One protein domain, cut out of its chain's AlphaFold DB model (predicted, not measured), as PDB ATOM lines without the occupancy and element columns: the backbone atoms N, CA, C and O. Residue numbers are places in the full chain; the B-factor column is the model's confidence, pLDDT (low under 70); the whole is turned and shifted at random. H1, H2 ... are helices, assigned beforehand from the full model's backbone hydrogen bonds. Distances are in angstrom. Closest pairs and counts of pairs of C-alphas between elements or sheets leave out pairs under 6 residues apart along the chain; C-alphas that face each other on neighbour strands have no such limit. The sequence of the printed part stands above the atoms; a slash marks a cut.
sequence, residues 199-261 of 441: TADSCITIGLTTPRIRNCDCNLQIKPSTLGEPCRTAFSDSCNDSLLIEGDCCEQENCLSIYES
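AT A GLANCE: This is residues 199 to 261 of the 441 residues of an uncharacterized protein of Thalassiosira oceanica (UniProt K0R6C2). There is little regular structure here: two helices, H3 and H1, lie side by side and run the same way, and long loops make up much of the rest. Residues 215 to 230 loop back from short H2 to H3, and residues 242 to 261 run out past the ends of H1 and H3 and fold back. The printed part has 63 residues with three named helices, in the order H1, H2, H3, and no named strand; the class is all helix, with 25 residues in named elements. It is compact, with a radius of gyration of the C-alphas of 10.9 A and spans of 32 by 23 by 15 A.

HOW THE PARTS SIT: Begin with H3, residues 231 to 241, and find H1, residues 199 to 208, which touches it; their closest C-alphas, those of Gly 207 and Cys 239, are 4.2 A apart. They run the same way at a shallow tilt of 33 degrees, only just short of steep. H2, residues 211 to 214, only just touches H3, with 3 pairs of C-alphas within 8 A, the closest those of Ile 213 and Cys 239 at 6.5 A. H1 and H2 are only just apart, their closest C-alphas at 8.2 A. In H1 and H3 every O i to N i+4 pair is within hydrogen-bond range; H2 is too short for such a pair.

IN THESE COORDINATES: Find C-alpha 231 at (-3.198, 39.036, 31.325); from there H3 runs 15.3 A to C-alpha 241 at (5.889, 49.027, 38.425). H1 starts at C-alpha 199, (-0.921, 33.464, 31.684), and is 14.9 A long.

THE WHOLE: The two C-alphas farthest apart, those of Thr 199 and Gln 252, are 33.1 A apart. The link from H1 to H2 is tight, and that from H2 to H3, of 16 residues, is long. The printed part has no cut; its mean pLDDT is 84.4, and residues 246 to 248 and 252 are under 70.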
ATOM      1  N   THR A 199      -0.503  32.360  32.556       89.50
ATOM      2  CA  THR A 199      -0.921  33.464  31.684       89.50
ATOM      3  C   THR A 199      -0.457  34.810  32.241       89.50
ATOM      4  O   THR A 199       0.052  35.634  31.476       89.50
ATOM      5  N   ALA A 200      -0.592  35.035  33.550       90.12
ATOM      6  CA  ALA A 200      -0.187  36.270  34.211       90.12
ATOM      7  C   ALA A 200       1.323  36.527  34.064       90.12
ATOM      8  O   ALA A 200       1.700  37.581  33.555       90.12
ATOM      9  N   ASP A 201       2.180  35.549  34.368       90.44
ATOM     10  CA  ASP A 201       3.647  35.627  34.254       90.44
ATOM     11  C   ASP A 201       4.111  36.007  32.846       90.44
ATOM     12  O   ASP A 201       5.018  36.826  32.628       90.44
ATOM     13  N   SER A 202       3.452  35.419  31.851       88.62
ATOM     14  CA  SER A 202       3.752  35.715  30.460       88.62
ATOM     15  C   SER A 202       3.425  37.170  30.119       88.62
ATOM     16  O   SER A 202       4.166  37.818  29.377       88.62
ATOM     17  N   CYS A 203       2.352  37.712  30.690       92.50
ATOM     18  CA  CYS A 203       1.928  39.089  30.470       92.50
ATOM     19  C   CYS A 203       2.710  40.106  31.307       92.50
ATOM     20  O   CYS A 203       2.978  41.199  30.802       92.50
ATOM     21  N   ILE A 204       3.189  39.715  32.494       92.31
ATOM     22  CA  ILE A 204       4.180  40.471  33.272       92.31
ATOM     23  C   ILE A 204       5.404  40.738  32.401       92.31
ATOM     24  O   ILE A 204       5.811  41.883  32.221       92.31
ATOM     25  N   THR A 205       5.941  39.691  31.770       88.75
ATOM     26  CA  THR A 205       7.128  39.797  30.907       88.75
ATOM     27  C   THR A 205       6.925  40.790  29.757       88.75
ATOM     28  O   THR A 205       7.853  41.517  29.390       88.75
ATOM     29  N   ILE A 206       5.712  40.860  29.198       87.94
ATOM     30  CA  ILE A 206       5.363  41.828  28.148       87.94
ATOM     31  C   ILE A 206       5.363  43.259  28.709       87.94
ATOM     32  O   ILE A 206       5.839  44.168  28.027       87.94
ATOM     33  N   GLY A 207       4.864  43.467  29.930       88.81
ATOM     34  CA  GLY A 207       4.803  44.779  30.579       88.81
ATOM     35  C   GLY A 207       6.171  45.377  30.917       88.81
ATOM     36  O   GLY A 207       6.347  46.582  30.761       88.81
ATOM     37  N   LEU A 208       7.179  44.561  31.258       87.88
ATOM     38  CA  LEU A 208       8.481  45.051  31.753       87.88
ATOM     39  C   LEU A 208       9.214  46.015  30.807       87.88
ATOM     40  O   LEU A 208       9.870  46.953  31.251       87.88
ATOM     41  N   THR A 209       9.157  45.781  29.494       76.50
ATOM     42  CA  THR A 209       9.838  46.619  28.482       76.50
ATOM     43  C   THR A 209       8.911  47.015  27.345       76.50
ATOM     44  O   THR A 209       9.330  47.163  26.194       76.50
ATOM     45  N   THR A 210       7.617  47.129  27.638       84.69
ATOM     46  CA  THR A 210       6.646  47.503  26.618       84.69
ATOM     47  C   THR A 210       6.897  48.934  26.125       84.69
ATOM     48  O   THR A 210       7.062  49.859  26.922       84.69
ATOM     49  N   PRO A 211       6.834  49.187  24.807       79.69
ATOM     50  CA  PRO A 211       6.824  50.545  24.270       79.69
ATOM     51  C   PRO A 211       5.652  51.394  24.780       79.69
ATOM     52  O   PRO A 211       5.660  52.614  24.609       79.69
ATOM     53  N   ARG A 212       4.631  50.787  25.401       84.56
ATOM     54  CA  ARG A 212       3.545  51.525  26.056       84.56
ATOM     55  C   ARG A 212       4.023  52.347  27.258       84.56
ATOM     56  O   ARG A 212       3.421  53.387  27.494       84.56
ATOM     57  N   ILE A 213       5.135  51.980  27.909       87.06
ATOM     58  CA  ILE A 213       5.786  52.794  28.956       87.06
ATOM     59  C   ILE A 213       6.131  54.183  28.407       87.06
ATOM     60  O   ILE A 213       5.687  55.196  28.937       87.06
ATOM     61  N   ARG A 214       6.824  54.234  27.264       78.94
ATOM     62  CA  ARG A 214       7.217  55.484  26.585       78.94
ATOM     63  C   ARG A 214       6.030  56.350  26.158       78.94
ATOM     64  O   ARG A 214       6.157  57.563  26.062       78.94
ATOM     65  N   ASN A 215       4.886  55.720  25.893       79.25
ATOM     66  CA  ASN A 215       3.661  56.391  25.459       79.25
ATOM     67  C   ASN A 215       2.677  56.661  26.608       79.25
ATOM     68  O   ASN A 215       1.576  57.136  26.340       79.25
ATOM     69  N   CYS A 216       3.042  56.338  27.851       83.00
ATOM     70  CA  CYS A 216       2.170  56.447  29.020       83.00
ATOM     71  C   CYS A 216       0.824  55.752  28.867       83.00
ATOM     72  O   CYS A 216      -0.230  56.292  29.195       83.00
ATOM     73  N   ASP A 217       0.880  54.532  28.349       86.00
ATOM     74  CA  ASP A 217      -0.294  53.737  28.028       86.00
ATOM     75  C   ASP A 217      -0.266  52.370  28.723       86.00
ATOM     76  O   ASP A 217      -0.705  51.365  28.160       86.00
ATOM     77  N   CYS A 218       0.283  52.317  29.942       87.56
ATOM     78  CA  CYS A 218       0.326  51.090  30.741       87.56
ATOM     79  C   CYS A 218      -1.073  50.550  31.052       87.56
ATOM     80  O   CYS A 218      -1.273  49.344  31.013       87.56
ATOM     81  N   ASN A 219      -2.062  51.431  31.221       85.62
ATOM     82  CA  ASN A 219      -3.452  51.043  31.496       85.62
ATOM     83  C   ASN A 219      -4.275  50.797  30.216       85.62
ATOM     84  O   ASN A 219      -5.499  50.639  30.273       85.62
ATOM     85  N   LEU A 220      -3.626  50.791  29.041       85.56
ATOM     86  CA  LEU A 220      -4.240  50.445  27.753       85.56
ATOM     87  C   LEU A 220      -5.439  51.347  27.390       85.56
ATOM     88  O   LEU A 220      -6.442  50.885  26.839       85.56
ATOM     89  N   GLN A 221      -5.356  52.631  27.743       78.62
ATOM     90  CA  GLN A 221      -6.431  53.614  27.581       78.62
ATOM     91  C   GLN A 221      -6.281  54.456  26.310       78.62
ATOM     92  O   GLN A 221      -7.277  54.926  25.758       78.62
ATOM     93  N   ILE A 222      -5.048  54.660  25.843       79.62
ATOM     94  CA  ILE A 222      -4.730  55.476  24.669       79.62
ATOM     95  C   ILE A 222      -4.832  54.623  23.409       79.62
ATOM     96  O   ILE A 222      -5.535  54.992  22.465       79.62
ATOM     97  N   LYS A 223      -4.139  53.478  23.375       80.56
ATOM     98  CA  LYS A 223      -4.248  52.514  22.280       80.56
ATOM     99  C   LYS A 223      -5.063  51.307  22.737       80.56
ATOM    100  O   LYS A 223      -4.679  50.678  23.727       80.56
ATOM    101  N   PRO A 224      -6.121  50.927  21.997       75.31
ATOM    102  CA  PRO A 224      -6.878  49.718  22.285       75.31
ATOM    103  C   PRO A 224      -5.973  48.493  22.444       75.31
ATOM    104  O   PRO A 224      -4.889  48.410  21.858       75.31
ATOM    105  N   SER A 225      -6.425  47.546  23.255       82.81
ATOM    106  CA  SER A 225      -5.739  46.286  23.497       82.81
ATOM    107  C   SER A 225      -6.736  45.145  23.425       82.81
ATOM    108  O   SER A 225      -7.880  45.275  23.866       82.81
ATOM    109  N   THR A 226      -6.297  44.023  22.869       83.50
ATOM    110  CA  THR A 226      -7.071  42.782  22.849       83.50
ATOM    111  C   THR A 226      -6.915  41.989  24.140       83.50
ATOM    112  O   THR A 226      -7.718  41.083  24.359       83.50
ATOM    113  N   LEU A 227      -5.957  42.344  25.007       87.06
ATOM    114  CA  LEU A 227      -5.702  41.635  26.261       87.06
ATOM    115  C   LEU A 227      -6.968  41.571  27.122       87.06
ATOM    116  O   LEU A 227      -7.657  42.577  27.312       87.06
ATOM    117  N   GLY A 228      -7.266  40.364  27.589       87.56
ATOM    118  CA  GLY A 228      -8.295  40.072  28.579       87.56
ATOM    119  C   GLY A 228      -7.678  39.677  29.915       87.56
ATOM    120  O   GLY A 228      -6.452  39.594  30.036       87.56
ATOM    121  N   GLU A 229      -8.506  39.431  30.918       88.12
ATOM    122  CA  GLU A 229      -8.023  38.958  32.218       88.12
ATOM    123  C   GLU A 229      -7.580  37.480  32.168       88.12
ATOM    124  O   GLU A 229      -8.152  36.682  31.413       88.12
ATOM    125  N   PRO A 230      -6.543  37.084  32.933       89.44
ATOM    126  CA  PRO A 230      -5.781  37.873  33.917       89.44
ATOM    127  C   PRO A 230      -4.611  38.670  33.318       89.44
ATOM    128  O   PRO A 230      -3.966  39.479  33.983       89.44
ATOM    129  N   CYS A 231      -4.324  38.439  32.037       90.56
ATOM    130  CA  CYS A 231      -3.198  39.036  31.325       90.56
ATOM    131  C   CYS A 231      -3.215  40.569  31.358       90.56
ATOM    132  O   CYS A 231      -2.164  41.201  31.424       90.56
ATOM    133  N   ARG A 232      -4.401  41.178  31.291       90.38
ATOM    134  CA  ARG A 232      -4.565  42.630  31.258       90.38
ATOM    135  C   ARG A 232      -4.134  43.306  32.557       90.38
ATOM    136  O   ARG A 232      -3.377  44.278  32.480       90.38
ATOM    137  N   THR A 233      -4.572  42.798  33.708       89.31
ATOM    138  CA  THR A 233      -4.140  43.300  35.022       89.31
ATOM    139  C   THR A 233      -2.638  43.089  35.200       89.31
ATOM    140  O   THR A 233      -1.904  44.063  35.343       89.31
ATOM    141  N   ALA A 234      -2.153  41.862  34.995       91.06
ATOM    142  CA  ALA A 234      -0.735  41.518  35.120       91.06
ATOM    143  C   ALA A 234       0.188  42.363  34.209       91.06
ATOM    144  O   ALA A 234       1.266  42.810  34.612       91.06
ATOM    145  N   PHE A 235      -0.242  42.632  32.971       93.19
ATOM    146  CA  PHE A 235       0.450  43.542  32.058       93.19
ATOM    147  C   PHE A 235       0.476  44.979  32.592       93.19
ATOM    148  O   PHE A 235       1.513  45.638  32.530       93.19
ATOM    149  N   SER A 236      -0.664  45.484  33.068       90.50
ATOM    150  CA  SER A 236      -0.787  46.877  33.502       90.50
ATOM    151  C   SER A 236       0.045  47.128  34.757       90.50
ATOM    152  O   SER A 236       0.782  48.113  34.798       90.50
ATOM    153  N   ASP A 237       0.002  46.213  35.726       89.94
ATOM    154  CA  ASP A 237       0.776  46.296  36.969       89.94
ATOM    155  C   ASP A 237       2.269  46.286  36.680       89.94
ATOM    156  O   ASP A 237       2.970  47.251  36.977       89.94
ATOM    157  N   SER A 238       2.746  45.265  35.967       91.88
ATOM    158  CA  SER A 238       4.163  45.165  35.603       91.88
ATOM    159  C   SER A 238       4.661  46.351  34.771       91.88
ATOM    160  O   SER A 238       5.804  46.777  34.936       91.88
ATOM    161  N   CYS A 239       3.822  46.915  33.897       91.50
ATOM    162  CA  CYS A 239       4.151  48.111  33.125       91.50
ATOM    163  C   CYS A 239       4.322  49.340  34.026       91.50
ATOM    164  O   CYS A 239       5.293  50.080  33.860       91.50
ATOM    165  N   ASN A 240       3.406  49.552  34.976       88.69
ATOM    166  CA  ASN A 240       3.467  50.680  35.908       88.69
ATOM    167  C   ASN A 240       4.617  50.525  36.916       88.69
ATOM    168  O   ASN A 240       5.366  51.478  37.125       88.69
ATOM    169  N   ASP A 241       4.815  49.329  37.469       89.88
ATOM    170  CA  ASP A 241       5.889  49.027  38.425       89.88
ATOM    171  C   ASP A 241       7.283  49.132  37.798       89.88
ATOM    172  O   ASP A 241       8.274  49.398  38.479       89.88
ATOM    173  N   SER A 242       7.369  48.958  36.478       89.81
ATOM    174  CA  SER A 242       8.623  49.089  35.741       89.81
ATOM    175  C   SER A 242       8.973  50.533  35.384       89.81
ATOM    176  O   SER A 242      10.003  50.744  34.749       89.81
ATOM    177  N   LEU A 243       8.174  51.543  35.739       88.25
ATOM    178  CA  LEU A 243       8.489  52.938  35.420       88.25
ATOM    179  C   LEU A 243       9.712  53.434  36.208       88.25
ATOM    180  O   LEU A 243       9.697  53.513  37.431       88.25
ATOM    181  N   LEU A 244      10.768  53.850  35.500       83.88
ATOM    182  CA  LEU A 244      11.988  54.386  36.120       83.88
ATOM    183  C   LEU A 244      11.770  55.753  36.785       83.88
ATOM    184  O   LEU A 244      12.440  56.095  37.760       83.88
ATOM    185  N   ILE A 245      10.879  56.568  36.218       74.81
ATOM    186  CA  ILE A 245      10.566  57.910  36.710       74.81
ATOM    187  C   ILE A 245       9.126  57.903  37.215       74.81
ATOM    188  O   ILE A 245       8.189  57.933  36.423       74.81
ATOM    189  N   GLU A 246       8.949  57.929  38.534       62.00
ATOM    190  CA  GLU A 246       7.649  58.205  39.147       62.00
ATOM    191  C   GLU A 246       7.273  59.687  38.900       62.00
ATOM    192  O   GLU A 246       7.916  60.595  39.436       62.00
ATOM    193  N   GLY A 247       6.260  59.968  38.065       64.00
ATOM    194  CA  GLY A 247       5.741  61.328  37.807       64.00
ATOM    195  C   GLY A 247       5.477  61.663  36.328       64.00
ATOM    196  O   GLY A 247       5.280  60.772  35.512       64.00
ATOM    197  N   ASP A 248       5.478  62.959  35.971       64.38
ATOM    198  CA  ASP A 248       5.141  63.488  34.625       64.38
ATOM    199  C   ASP A 248       6.221  63.211  33.543       64.38
ATOM    200  O   ASP A 248       6.580  64.094  32.759       64.38
ATOM    201  N   CYS A 249       6.762  61.991  33.458       77.38
ATOM    202  CA  CYS A 249       7.625  61.599  32.331       77.38
ATOM    203  C   CYS A 249       6.851  61.586  30.994       77.38
ATOM    204  O   CYS A 249       7.427  61.732  29.916       77.38
ATOM    205  N   CYS A 250       5.520  61.495  31.072       75.94
ATOM    206  CA  CYS A 250       4.601  61.506  29.940       75.94
ATOM    207  C   CYS A 250       4.595  62.830  29.188       75.94
ATOM    208  O   CYS A 250       4.669  62.851  27.964       75.94
ATOM    209  N   GLU A 251       4.540  63.949  29.914       73.00
ATOM    210  CA  GLU A 251       4.550  65.281  29.299       73.00
ATOM    211  C   GLU A 251       5.893  65.591  28.628       73.00
ATOM    212  O   GLU A 251       5.973  66.438  27.739       73.00
ATOM    213  N   GLN A 252       6.950  64.912  29.073       67.75
ATOM    214  CA  GLN A 252       8.314  65.077  28.585       67.75
ATOM    215  C   GLN A 252       8.700  64.033  27.530       67.75
ATOM    216  O   GLN A 252       9.823  64.094  27.031       67.75
ATOM    217  N   GLU A 253       7.794  63.102  27.201       71.88
ATOM    218  CA  GLU A 253       8.002  62.002  26.247       71.88
ATOM    219  C   GLU A 253       9.288  61.199  26.536       71.88
ATOM    220  O   GLU A 253       9.999  60.774  25.625       71.88
ATOM    221  N   ASN A 254       9.618  61.016  27.819       75.56
ATOM    222  CA  ASN A 254      10.886  60.421  28.257       75.56
ATOM    223  C   ASN A 254      10.723  59.284  29.276       75.56
ATOM    224  O   ASN A 254      11.686  58.943  29.965       75.56
ATOM    225  N   CYS A 255       9.527  58.701  29.392       84.50
ATOM    226  CA  CYS A 255       9.322  57.547  30.260       84.50
ATOM    227  C   CYS A 255      10.173  56.369  29.789       84.50
ATOM    228  O   CYS A 255      10.079  55.953  28.635       84.50
ATOM    229  N   LEU A 256      10.975  55.823  30.695       87.00
ATOM    230  CA  LEU A 256      11.796  54.641  30.465       87.00
ATOM    231  C   LEU A 256      11.436  53.571  31.482       87.00
ATOM    232  O   LEU A 256      11.049  53.884  32.613       87.00
ATOM    233  N   SER A 257      11.601  52.319  31.080       89.31
ATOM    234  CA  SER A 257      11.558  51.203  32.011       89.31
ATOM    235  C   SER A 257      12.809  51.173  32.900       89.31
ATOM    236  O   SER A 257      13.904  51.529  32.457       89.31
ATOM    237  N   ILE A 258      12.694  50.658  34.126       91.31
ATOM    238  CA  ILE A 258      13.840  50.286  34.967       91.31
ATOM    239  C   ILE A 258      14.771  49.294  34.254       91.31
ATOM    240  O   ILE A 258      15.982  49.315  34.462       91.31
ATOM    241  N   TYR A 259      14.227  48.466  33.356       90.50
ATOM    242  CA  TYR A 259      14.982  47.505  32.548       90.50
ATOM    243  C   TYR A 259      15.687  48.139  31.343       90.50
ATOM    244  O   TYR A 259      16.512  47.486  30.709       90.50
ATOM    245  N   GLU A 260      15.366  49.391  31.022       89.56
ATOM    246  CA  GLU A 260      15.999  50.194  29.969       89.56
ATOM    247  C   GLU A 260      17.054  51.159  30.555       89.56
ATOM    248  O   GLU A 260      17.547  52.048  29.863       89.56
ATOM    249  N   SER A 261      17.427  50.993  31.834       90.88
ATOM    250  CA  SER A 261      18.419  51.823  32.525       90.88
ATOM    251  C   SER A 261      19.562  50.998  33.107       90.88
ATOM    252  O   SER A 261      19.364  50.190  34.011       90.88
TER     253      SER A 261